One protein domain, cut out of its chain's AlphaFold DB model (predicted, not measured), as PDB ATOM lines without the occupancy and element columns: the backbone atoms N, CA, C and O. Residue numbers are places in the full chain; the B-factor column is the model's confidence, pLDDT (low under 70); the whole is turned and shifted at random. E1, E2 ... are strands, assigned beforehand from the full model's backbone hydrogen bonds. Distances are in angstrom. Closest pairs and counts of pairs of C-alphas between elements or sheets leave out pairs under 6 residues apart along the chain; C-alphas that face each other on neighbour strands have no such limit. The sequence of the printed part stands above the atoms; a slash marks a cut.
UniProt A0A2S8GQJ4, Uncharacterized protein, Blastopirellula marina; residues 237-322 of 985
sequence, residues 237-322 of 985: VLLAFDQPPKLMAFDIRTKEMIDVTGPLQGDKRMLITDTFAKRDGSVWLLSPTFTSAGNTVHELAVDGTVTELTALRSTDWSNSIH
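What this domain is: This is residues 237 to 322 of the 985 residues of an uncharacterized protein of Blastopirellula marina (UniProt A0A2S8GQJ4). With little regular structure, the domain is a twisted four-strand sheet, E3 to E6, with the hairpin E1 and E2 over one face and a long loop, residues 252 to 273, joining the two. The 86 printed residues hold no named helix and six strands, E1 to E6; only 32 residues are in them, all strand. The antiparallel sheet E3 - E4 - E5 - E6 is a meander, each strand the neighbour of the one before. It is compact, radius of gyration of the C-alphas 12.8 A, spanning 41 by 30 by 25 A.

Where its parts are: E1, residues 237 to 242, 16.6 A, begins at C-alpha 237 (-36.091, 4.429, 14.582). E2 is 245 to 251, 20.9 A; E3 274 to 277; E4 283 to 288, 16.7 A; E5 295 to 300, 16.1 A. E6, 306 to 308, ends at C-alpha 308 (-43.428, 19.759, 2.467).

How they stand to each other: Hairpin E1 and E2 is antiparallel at 171 degrees; N 239 and O 248 are 2.8 A apart. E2 and E3 are apart. N 276 and O 284 of E3 and E4 are 2.9 A apart, N 285 and O 298 of E4 and E5 2.7 A, N 299 and O 307 of E5 and E6 2.8 A.

The domain as a whole: The printed part has no cut. The link E2 to E3 is long. Residues 262 to 269, 289 to 294, 314, 316 and 318 to 322 are under pLDDT 70.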
ATOM      1  N   VAL A 237     -36.890   4.732  15.765       95.88
ATOM      2  CA  VAL A 237     -36.091   4.429  14.582       95.88
ATOM      3  C   VAL A 237     -36.955   4.618  13.347       95.88
ATOM      4  O   VAL A 237     -37.991   3.973  13.228       95.88
ATOM      5  N   LEU A 238     -36.508   5.466  12.420       94.06
ATOM      6  CA  LEU A 238     -37.117   5.664  11.105       94.06
ATOM      7  C   LEU A 238     -36.323   4.909  10.029       94.06
ATOM      8  O   LEU A 238     -35.093   4.976   9.993       94.06
ATOM      9  N   LEU A 239     -37.030   4.219   9.136       92.19
ATOM     10  CA  LEU A 239     -36.498   3.385   8.056       92.19
ATOM     11  C   LEU A 239     -37.174   3.749   6.732       92.19
ATOM     12  O   LEU A 239     -38.371   3.521   6.563       92.19
ATOM     13  N   ALA A 240     -36.404   4.259   5.776       89.44
ATOM     14  CA  ALA A 240     -36.850   4.543   4.419       89.44
ATOM     15  C   ALA A 240     -36.209   3.559   3.426       89.44
ATOM     16  O   ALA A 240     -34.991   3.527   3.219       89.44
ATOM     17  N   PHE A 241     -37.059   2.737   2.818       86.62
ATOM     18  CA  PHE A 241     -36.733   1.800   1.752       86.62
ATOM     19  C   PHE A 241     -37.056   2.452   0.406       86.62
ATOM     20  O   PHE A 241     -38.120   3.045   0.253       86.62
ATOM     21  N   ASP A 242     -36.159   2.314  -0.564       79.62
ATOM     22  CA  ASP A 242     -36.321   2.742  -1.960       79.62
ATOM     23  C   ASP A 242     -36.955   1.647  -2.832       79.62
ATOM     24  O   ASP A 242     -37.673   1.948  -3.779       79.62
ATOM     25  N   GLN A 243     -36.690   0.369  -2.536       75.88
ATOM     26  CA  GLN A 243     -37.145  -0.761  -3.347       75.88
ATOM     27  C   GLN A 243     -37.537  -1.987  -2.493       75.88
ATOM     28  O   GLN A 243     -36.659  -2.619  -1.893       75.88
ATOM     29  N   PRO A 244     -38.838  -2.351  -2.441       73.62
ATOM     30  CA  PRO A 244     -39.977  -1.507  -2.824       73.62
ATOM     31  C   PRO A 244     -40.070  -0.263  -1.911       73.62
ATOM     32  O   PRO A 244     -39.763  -0.389  -0.719       73.62
ATOM     33  N   PRO A 245     -40.508   0.906  -2.426       81.12
ATOM     34  CA  PRO A 245     -40.615   2.124  -1.628       81.12
ATOM     35  C   PRO A 245     -41.490   1.920  -0.391       81.12
ATOM     36  O   PRO A 245     -42.653   1.522  -0.509       81.12
ATOM     37  N   LYS A 246     -40.942   2.164   0.802       86.69
ATOM     38  CA  LYS A 246     -41.680   2.040   2.068       86.69
ATOM     39  C   LYS A 246     -41.028   2.875   3.163       86.69
ATOM     40  O   LYS A 246     -39.813   2.840   3.316       86.69
ATOM     41  N   LEU A 247     -41.841   3.570   3.949       89.12
ATOM     42  CA  LEU A 247     -41.411   4.262   5.161       89.12
ATOM     43  C   LEU A 247     -41.952   3.489   6.371       89.12
ATOM     44  O   LEU A 247     -43.124   3.115   6.388       89.12
ATOM     45  N   MET A 248     -41.095   3.175   7.338       92.25
ATOM     46  CA  MET A 248     -41.450   2.435   8.555       92.25
ATOM     47  C   MET A 248     -40.814   3.109   9.767       92.25
ATOM     48  O   MET A 248     -39.683   3.580   9.673       92.25
ATOM     49  N   ALA A 249     -41.506   3.111  10.904       95.25
ATOM     50  CA  ALA A 249     -40.955   3.583  12.166       95.25
ATOM     51  C   ALA A 249     -41.340   2.664  13.330       95.25
ATOM     52  O   ALA A 249     -42.372   1.996  13.268       95.25
ATOM     53  N   PHE A 250     -40.522   2.620  14.379       97.06
ATOM     54  CA  PHE A 250     -40.832   1.889  15.612       97.06
ATOM     55  C   PHE A 250     -40.150   2.515  16.834       97.06
ATOM     56  O   PHE A 250     -39.131   3.192  16.693       97.06
ATOM     57  N   ASP A 251     -40.696   2.274  18.024       96.75
ATOM     58  CA  ASP A 251     -40.110   2.686  19.306       96.75
ATOM     59  C   ASP A 251     -38.944   1.764  19.700       96.75
ATOM     60  O   ASP A 251     -39.081   0.538  19.747       96.75
ATOM     61  N   ILE A 252     -37.778   2.335  20.002       97.12
ATOM     62  CA  ILE A 252     -36.553   1.571  20.267       97.12
ATOM     63  C   ILE A 252     -36.597   0.783  21.584       97.12
ATOM     64  O   ILE A 252     -35.870  -0.201  21.738       97.12
ATOM     65  N   ARG A 253     -37.426   1.202  22.545       95.12
ATOM     66  CA  ARG A 253     -37.579   0.559  23.855       95.12
ATOM     67  C   ARG A 253     -38.639  -0.537  23.814       95.12
ATOM     68  O   ARG A 253     -38.393  -1.617  24.349       95.12
ATOM     69  N   THR A 254     -39.800  -0.268  23.213       95.62
ATOM     70  CA  THR A 254     -40.959  -1.184  23.226       95.62
ATOM     71  C   THR A 254     -41.033  -2.087  22.000       95.62
ATOM     72  O   THR A 254     -41.652  -3.148  22.075       95.62
ATOM     73  N   LYS A 255     -40.356  -1.718  20.901       95.25
ATOM     74  CA  LYS A 255     -40.419  -2.364  19.575       95.25
ATOM     75  C   LYS A 255     -41.765  -2.207  18.870       95.25
ATOM     76  O   LYS A 255     -41.988  -2.832  17.833       95.25
ATOM     77  N   GLU A 256     -42.665  -1.400  19.423       96.25
ATOM     78  CA  GLU A 256     -43.970  -1.154  18.825       96.25
ATOM     79  C   GLU A 256     -43.805  -0.361  17.529       96.25
ATOM     80  O   GLU A 256     -43.071   0.628  17.471       96.25
ATOM     81  N   MET A 257     -44.478  -0.823  16.474       95.56
ATOM     82  CA  MET A 257     -44.514  -0.129  15.190       95.56
ATOM     83  C   MET A 257     -45.319   1.164  15.323       95.56
ATOM     84  O   MET A 257     -46.353   1.191  15.986       95.56
ATOM     85  N   ILE A 258     -44.852   2.215  14.658       92.12
ATOM     86  CA  ILE A 258     -45.466   3.541  14.679       92.12
ATOM     87  C   ILE A 258     -45.905   3.889  13.263       92.12
ATOM     88  O   ILE A 258     -45.113   3.816  12.317       92.12
ATOM     89  N   ASP A 259     -47.167   4.283  13.130       85.25
ATOM     90  CA  ASP A 259     -47.722   4.721  11.858       85.25
ATOM     91  C   ASP A 259     -47.144   6.084  11.468       85.25
ATOM     92  O   ASP A 259     -47.199   7.056  12.221       85.25
ATOM     93  N   VAL A 260     -46.599   6.152  10.257       82.44
ATOM     94  CA  VAL A 260     -46.268   7.412   9.587       82.44
ATOM     95  C   VAL A 260     -47.428   7.746   8.652       82.44
ATOM     96  O   VAL A 260     -47.968   6.849   8.004       82.44
ATOM     97  N   THR A 261     -47.862   9.006   8.603       73.62
ATOM     98  CA  THR A 261     -48.999   9.426   7.769       73.62
ATOM     99  C   THR A 261     -48.638  10.651   6.931       73.62
ATOM    100  O   THR A 261     -48.017  11.597   7.413       73.62
ATOM    101  N   GLY A 262     -49.005  10.648   5.644       69.06
ATOM    102  CA  GLY A 262     -48.776  11.794   4.760       69.06
ATOM    103  C   GLY A 262     -48.503  11.439   3.293       69.06
ATOM    104  O   GLY A 262     -48.603  10.272   2.909       69.06
ATOM    105  N   PRO A 263     -48.156  12.439   2.457       63.50
ATOM    106  CA  PRO A 263     -48.106  12.325   0.993       63.50
ATOM    107  C   PRO A 263     -47.031  11.366   0.461       63.50
ATOM    108  O   PRO A 263     -47.130  10.908  -0.673       63.50
ATOM    109  N   LEU A 264     -46.021  11.049   1.272       68.56
ATOM    110  CA  LEU A 264     -44.958  10.105   0.923       68.56
ATOM    111  C   LEU A 264     -45.407   8.637   1.049       68.56
ATOM    112  O   LEU A 264     -44.829   7.744   0.428       68.56
ATOM    113  N   GLN A 265     -46.460   8.363   1.824       65.75
ATOM    114  CA  GLN A 265     -46.945   7.006   2.052       65.75
ATOM    115  C   GLN A 265     -47.673   6.480   0.803       65.75
ATOM    116  O   GLN A 265     -48.755   6.945   0.454       65.75
ATOM    117  N   GLY A 266     -47.100   5.477   0.132       61.41
ATOM    118  CA  GLY A 266     -47.719   4.828  -1.032       61.41
ATOM    119  C   GLY A 266     -47.336   5.413  -2.396       61.41
ATOM    120  O   GLY A 266     -47.787   4.884  -3.417       61.41
ATOM    121  N   ASP A 267     -46.472   6.432  -2.450       68.69
ATOM    122  CA  ASP A 267     -45.882   6.873  -3.715       68.69
ATOM    123  C   ASP A 267     -44.867   5.831  -4.218       68.69
ATOM    124  O   ASP A 267     -43.802   5.611  -3.640       68.69
ATOM    125  N   LYS A 268     -45.197   5.191  -5.345       66.50
ATOM    126  CA  LYS A 268     -44.345   4.188  -6.005       66.50
ATOM    127  C   LYS A 268     -43.042   4.767  -6.561       66.50
ATOM    128  O   LYS A 268     -42.192   3.995  -6.999       66.50
ATOM    129  N   ARG A 269     -42.900   6.093  -6.592       67.56
ATOM    130  CA  ARG A 269     -41.688   6.805  -7.005       67.56
ATOM    131  C   ARG A 269     -40.930   7.411  -5.825       67.56
ATOM    132  O   ARG A 269     -39.912   8.045  -6.060       67.56
ATOM    133  N   MET A 270     -41.371   7.213  -4.580       73.06
ATOM    134  CA  MET A 270     -40.677   7.758  -3.414       73.06
ATOM    135  C   MET A 270     -39.238   7.229  -3.340       73.06
ATOM    136  O   MET A 270     -39.005   6.026  -3.217       73.06
ATOM    137  N   LEU A 271     -38.282   8.152  -3.360       82.38
ATOM    138  CA  LEU A 271     -36.872   7.888  -3.118       82.38
ATOM    139  C   LEU A 271     -36.398   8.876  -2.058       82.38
ATOM    140  O   LEU A 271     -36.212  10.046  -2.362       82.38
ATOM    141  N   ILE A 272     -36.203   8.409  -0.825       85.69
ATOM    142  CA  ILE A 272     -35.545   9.217   0.204       85.69
ATOM    143  C   ILE A 272     -34.047   9.002   0.053       85.69
ATOM    144  O   ILE A 272     -33.562   7.881   0.217       85.69
ATOM    145  N   THR A 273     -33.316  10.057  -0.282       81.56
ATOM    146  CA  THR A 273     -31.856  10.005  -0.432       81.56
ATOM    147  C   THR A 273     -31.141  10.359   0.862       81.56
ATOM    148  O   THR A 273     -29.985   9.965   1.034       81.56
ATOM    149  N   ASP A 274     -31.808  11.074   1.776       84.00
ATOM    150  CA  ASP A 274     -31.176  11.591   2.985       84.00
ATOM    151  C   ASP A 274     -32.149  12.004   4.096       84.00
ATOM    152  O   ASP A 274     -33.335  12.218   3.838       84.00
ATOM    153  N   THR A 275     -31.639  12.159   5.326       87.50
ATOM    154  CA  THR A 275     -32.428  12.645   6.474       87.50
ATOM    155  C   THR A 275     -31.639  13.547   7.428       87.50
ATOM    156  O   THR A 275     -30.408  13.485   7.482       87.50
ATOM    157  N   PHE A 276     -32.359  14.337   8.228       88.56
ATOM    158  CA  PHE A 276     -31.809  15.169   9.300       88.56
ATOM    159  C   PHE A 276     -32.754  15.221  10.497       88.56
ATOM    160  O   PHE A 276     -33.903  15.621  10.353       88.56
ATOM    161  N   ALA A 277     -32.281  14.799  11.667       88.88
ATOM    162  CA  ALA A 277     -33.059  14.836  12.900       88.88
ATOM    163  C   ALA A 277     -32.854  16.176  13.622       88.88
ATOM    164  O   ALA A 277     -31.711  16.572  13.861       88.88
ATOM    165  N   LYS A 278     -33.954  16.838  13.991       89.69
ATOM    166  CA  LYS A 278     -33.966  18.104  14.735       89.69
ATOM    167  C   LYS A 278     -34.019  17.879  16.247       89.69
ATOM    168  O   LYS A 278     -34.376  16.800  16.734       89.69
ATOM    169  N   ARG A 279     -33.664  18.907  17.021       86.69
ATOM    170  CA  ARG A 279     -33.651  18.893  18.495       86.69
ATOM    171  C   ARG A 279     -35.046  18.742  19.095       86.69
ATOM    172  O   ARG A 279     -35.174  18.118  20.157       86.69
ATOM    173  N   ASP A 280     -36.057  19.282  18.414       90.31
ATOM    174  CA  ASP A 280     -37.483  19.152  18.749       90.31
ATOM    175  C   ASP A 280     -38.032  17.728  18.533       90.31
ATOM    176  O   ASP A 280     -39.122  17.407  19.002       90.31
ATOM    177  N   GLY A 281     -37.255  16.854  17.882       91.06
ATOM    178  CA  GLY A 281     -37.614  15.474  17.598       91.06
ATOM    179  C   GLY A 281     -38.232  15.248  16.219       91.06
ATOM    180  O   GLY A 281     -38.480  14.085  15.895       91.06
ATOM    181  N   SER A 282     -38.460  16.282  15.403       94.19
ATOM    182  CA  SER A 282     -38.879  16.119  14.007       94.19
ATOM    183  C   SER A 282     -37.717  15.635  13.125       94.19
ATOM    184  O   SER A 282     -36.547  15.647  13.524       94.19
ATOM    185  N   VAL A 283     -38.034  15.141  11.926       92.56
ATOM    186  CA  VAL A 283     -37.034  14.681  10.952       92.56
ATOM    187  C   VAL A 283     -37.314  15.288   9.588       92.56
ATOM    188  O   VAL A 283     -38.410  15.149   9.057       92.56
ATOM    189  N   TRP A 284     -36.311  15.903   8.978       92.38
ATOM    190  CA  TRP A 284     -36.365  16.300   7.576       92.38
ATOM    191  C   TRP A 284     -35.948  15.145   6.667       92.38
ATOM    192  O   TRP A 284     -34.995  14.423   6.961       92.38
ATOM    193  N   LEU A 285     -36.661  14.981   5.557       88.94
ATOM    194  CA  LEU A 285     -36.513  13.924   4.560       88.94
ATOM    195  C   LEU A 285     -36.223  14.563   3.201       88.94
ATOM    196  O   LEU A 285     -37.013  15.381   2.727       88.94
ATOM    197  N   LEU A 286     -35.111  14.178   2.573       86.56
ATOM    198  CA  LEU A 286     -34.730  14.654   1.243       86.56
ATOM    199  C   LEU A 286     -35.173  13.664   0.167       86.56
ATOM    200  O   LEU A 286     -34.830  12.481   0.244       86.56
ATOM    201  N   SER A 287     -35.845  14.171  -0.864       82.31
ATOM    202  CA  SER A 287     -36.265  13.396  -2.032       82.31
ATOM    203  C   SER A 287     -35.887  14.118  -3.330       82.31
ATOM    204  O   SER A 287     -36.167  15.309  -3.452       82.31
ATOM    205  N   PRO A 288     -35.307  13.448  -4.339       75.50
ATOM    206  CA  PRO A 288     -35.059  14.060  -5.637       75.50
ATOM    207  C   PRO A 288     -36.366  14.206  -6.426       75.50
ATOM    208  O   PRO A 288     -37.234  13.329  -6.390       75.50
ATOM    209  N   THR A 289     -36.509  15.291  -7.192       67.19
ATOM    210  CA  THR A 289     -37.664  15.470  -8.082       67.19
ATOM    211  C   THR A 289     -37.425  14.808  -9.437       67.19
ATOM    212  O   THR A 289     -36.466  15.127 -10.128       67.19
ATOM    213  N   PHE A 290     -38.328  13.921  -9.872       57.22
ATOM    214  CA  PHE A 290     -38.201  13.213 -11.160       57.22
ATOM    215  C   PHE A 290     -38.600  14.049 -12.391       57.22
ATOM    216  O   PHE A 290     -38.350  13.629 -13.518       57.22
ATOM    217  N   THR A 291     -39.265  15.192 -12.199       48.81
ATOM    218  CA  THR A 291     -39.831  16.032 -13.279       48.81
ATOM    219  C   THR A 291     -39.145  17.386 -13.436       48.81
ATOM    220  O   THR A 291     -39.425  18.104 -14.391       48.81
ATOM    221  N   SER A 292     -38.277  17.761 -12.500       50.81
ATOM    222  CA  SER A 292     -37.606  19.059 -12.454       50.81
ATOM    223  C   SER A 292     -36.201  18.911 -11.887       50.81
ATOM    224  O   SER A 292     -35.873  17.915 -11.250       50.81
ATOM    225  N   ALA A 293     -35.379  19.925 -12.120       52.12
ATOM    226  CA  ALA A 293     -34.114  20.100 -11.430       52.12
ATOM    227  C   ALA A 293     -34.345  20.306  -9.923       52.12
ATOM    228  O   ALA A 293     -35.003  21.276  -9.543       52.12
ATOM    229  N   GLY A 294     -33.784  19.441  -9.075       63.91
ATOM    230  CA  GLY A 294     -33.672  19.692  -7.635       63.91
ATOM    231  C   GLY A 294     -34.239  18.603  -6.726       63.91
ATOM    232  O   GLY A 294     -34.590  17.504  -7.155       63.91
ATOM    233  N   ASN A 295     -34.307  18.944  -5.441       75.81
ATOM    234  CA  ASN A 295     -34.864  18.106  -4.389       75.81
ATOM    235  C   ASN A 295     -36.091  18.778  -3.760       75.81
ATOM    236  O   ASN A 295     -36.205  20.010  -3.744       75.81
ATOM    237  N   THR A 296     -36.984  17.958  -3.214       82.69
ATOM    238  CA  THR A 296     -37.996  18.363  -2.242       82.69
ATOM    239  C   THR A 296     -37.579  17.928  -0.853       82.69
ATOM    240  O   THR A 296     -36.943  16.890  -0.649       82.69
ATOM    241  N   VAL A 297     -37.978  18.745   0.112       88.25
ATOM    242  CA  VAL A 297     -37.739  18.507   1.525       88.25
ATOM    243  C   VAL A 297     -39.078  18.347   2.207       88.25
ATOM    244  O   VAL A 297     -39.970  19.176   2.030       88.25
ATOM    245  N   HIS A 298     -39.201  17.295   3.004       89.88
ATOM    246  CA  HIS A 298     -40.382  17.054   3.817       89.88
ATOM    247  C   HIS A 298     -40.007  17.009   5.293       89.88
ATOM    248  O   HIS A 298     -39.016  16.382   5.645       89.88
ATOM    249  N   GLU A 299     -40.800  17.625   6.159       92.56
ATOM    250  CA  GLU A 299     -40.689  17.477   7.607       92.56
ATOM    251  C   GLU A 299     -41.675  16.413   8.096       92.56
ATOM    252  O   GLU A 299     -42.877  16.513   7.856       92.56
ATOM    253  N   LEU A 300     -41.152  15.397   8.783       94.06
ATOM    254  CA  LEU A 300     -41.889  14.435   9.593       94.06
ATOM    255  C   LEU A 300     -41.936  14.946  11.037       94.06
ATOM    256  O   LEU A 300     -40.940  14.873  11.764       94.06
ATOM    257  N   ALA A 301     -43.093  15.452  11.453       93.44
ATOM    258  CA  ALA A 301     -43.333  15.927  12.810       93.44
ATOM    259  C   ALA A 301     -43.368  14.771  13.829       93.44
ATOM    260  O   ALA A 301     -43.494  13.598  13.476       93.44
ATOM    261  N   VAL A 302     -43.264  15.090  15.123       92.94
ATOM    262  CA  VAL A 302     -43.277  14.102  16.225       92.94
ATOM    263  C   VAL A 302     -44.594  13.314  16.302       92.94
ATOM    264  O   VAL A 302     -44.607  12.168  16.757       92.94
ATOM    265  N   ASP A 303     -45.695  13.894  15.831       90.00
ATOM    266  CA  ASP A 303     -47.015  13.255  15.788       90.00
ATOM    267  C   ASP A 303     -47.205  12.289  14.601       90.00
ATOM    268  O   ASP A 303     -48.222  11.604  14.530       90.00
ATOM    269  N   GLY A 304     -46.222  12.197  13.697       86.94
ATOM    270  CA  GLY A 304     -46.255  11.314  12.531       86.94
ATOM    271  C   GLY A 304     -46.764  11.969  11.248       86.94
ATOM    272  O   GLY A 304     -46.868  11.277  10.232       86.94
ATOM    273  N   THR A 305     -47.062  13.273  11.269       89.50
ATOM    274  CA  THR A 305     -47.503  14.039  10.097       89.50
ATOM    275  C   THR A 305     -46.322  14.435   9.213       89.50
ATOM    276  O   THR A 305     -45.323  14.960   9.702       89.50
ATOM    277  N   VAL A 306     -46.450  14.242   7.896       89.12
ATOM    278  CA  VAL A 306     -45.457  14.686   6.902       89.12
ATOM    279  C   VAL A 306     -45.942  15.923   6.139       89.12
ATOM    280  O   VAL A 306     -46.991  15.880   5.492       89.12
ATOM    281  N   THR A 307     -45.149  16.997   6.138       89.38
ATOM    282  CA  THR A 307     -45.420  18.246   5.397       89.38
ATOM    283  C   THR A 307     -44.249  18.625   4.490       89.38
ATOM    284  O   THR A 307     -43.111  18.274   4.771       89.38
ATOM    285  N   GLU A 308     -44.500  19.288   3.359       88.12
ATOM    286  CA  GLU A 308     -43.428  19.759   2.467       88.12
ATOM    287  C   GLU A 308     -42.927  21.144   2.898       88.12
ATOM    288  O   GLU A 308     -43.721  22.067   3.078       88.12
ATOM    289  N   LEU A 309     -41.606  21.311   2.977       89.62
ATOM    290  CA  LEU A 309     -40.947  22.595   3.200       89.62
ATOM    291  C   LEU A 309     -40.635  23.251   1.850       89.62
ATOM    292  O   LEU A 309     -39.539  23.129   1.304       89.62
ATOM    293  N   THR A 310     -41.617  23.952   1.289       87.00
ATOM    294  CA  THR A 310     -41.539  24.505  -0.076       87.00
ATOM    295  C   THR A 310     -40.421  25.532  -0.269       87.00
ATOM    296  O   THR A 310     -39.870  25.618  -1.365       87.00
ATOM    297  N   ALA A 311     -40.041  26.269   0.778       86.25
ATOM    298  CA  ALA A 311     -38.931  27.223   0.735       86.25
ATOM    299  C   ALA A 311     -37.565  26.556   0.495       86.25
ATOM    300  O   ALA A 311     -36.644  27.203   0.008       86.25
ATOM    301  N   LEU A 312     -37.444  25.257   0.789       85.12
ATOM    302  CA  LEU A 312     -36.236  24.466   0.553       85.12
ATOM    303  C   LEU A 312     -36.240  23.758  -0.807       85.12
ATOM    304  O   LEU A 312     -35.318  22.991  -1.098       85.12
ATOM    305  N   ARG A 313     -37.236  24.018  -1.669       77.69
ATOM    306  CA  ARG A 313     -37.192  23.550  -3.059       77.69
ATOM    307  C   ARG A 313     -35.886  24.015  -3.694       77.69
ATOM    308  O   ARG A 313     -35.516  25.180  -3.588       77.69
ATOM    309  N   SER A 314     -35.179  23.082  -4.329       67.06
ATOM    310  CA  SER A 314     -33.885  23.336  -4.982       67.06
ATOM    311  C   SER A 314     -32.697  23.597  -4.041       67.06
ATOM    312  O   SER A 314     -31.604  23.873  -4.537       67.06
ATOM    313  N   THR A 315     -32.858  23.457  -2.719       74.12
ATOM    314  CA  THR A 315     -31.708  23.349  -1.809       74.12
ATOM    315  C   THR A 315     -31.146  21.939  -1.917       74.12
ATOM    316  O   THR A 315     -31.800  20.963  -1.550       74.12
ATOM    317  N   ASP A 316     -29.944  21.820  -2.474       68.56
ATOM    318  CA  ASP A 316     -29.249  20.542  -2.559       68.56
ATOM    319  C   ASP A 316     -28.353  20.364  -1.334       68.56
ATOM    320  O   ASP A 316     -27.403  21.124  -1.126       68.56
ATOM    321  N   TRP A 317     -28.668  19.363  -0.514       75.25
ATOM    322  CA  TRP A 317     -27.791  18.932   0.560       75.25
ATOM    323  C   TRP A 317     -27.397  17.483   0.354       75.25
ATOM    324  O   TRP A 317     -28.152  16.658  -0.154       75.25
ATOM    325  N   SER A 318     -26.203  17.157   0.825       63.19
ATOM    326  CA  SER A 318     -25.778  15.776   0.942       63.19
ATOM    327  C   SER A 318     -25.169  15.568   2.318       63.19
ATOM    328  O   SER A 318     -23.985  15.794   2.561       63.19
ATOM    329  N   ASN A 319     -26.014  15.123   3.235       57.56
ATOM    330  CA  ASN A 319     -25.615  14.374   4.413       57.56
ATOM    331  C   ASN A 319     -25.335  12.895   4.012       57.56
ATOM    332  O   ASN A 319     -24.633  12.180   4.718       57.56
ATOM    333  N   SER A 320     -25.775  12.432   2.827       44.28
ATOM    334  CA  SER A 320     -25.755  11.021   2.391       44.28
ATOM    335  C   SER A 320     -24.480  10.519   1.700       44.28
ATOM    336  O   SER A 320     -24.117   9.358   1.914       44.28
ATOM    337  N   ILE A 321     -23.720  11.351   0.965       41.41
ATOM    338  CA  ILE A 321     -22.355  10.974   0.518       41.41
ATOM    339  C   ILE A 321     -21.429  10.809   1.744       41.41
ATOM    340  O   ILE A 321     -20.409  10.117   1.690       41.41
ATOM    341  N   HIS A 322     -21.863  11.334   2.895       44.00
ATOM    342  CA  HIS A 322     -21.181  11.271   4.171       44.00
ATOM    343  C   HIS A 322     -22.147  11.046   5.345       44.00
ATOM    344  O   HIS A 322     -22.192  11.865   6.259       44.00
TER     345      HIS A 322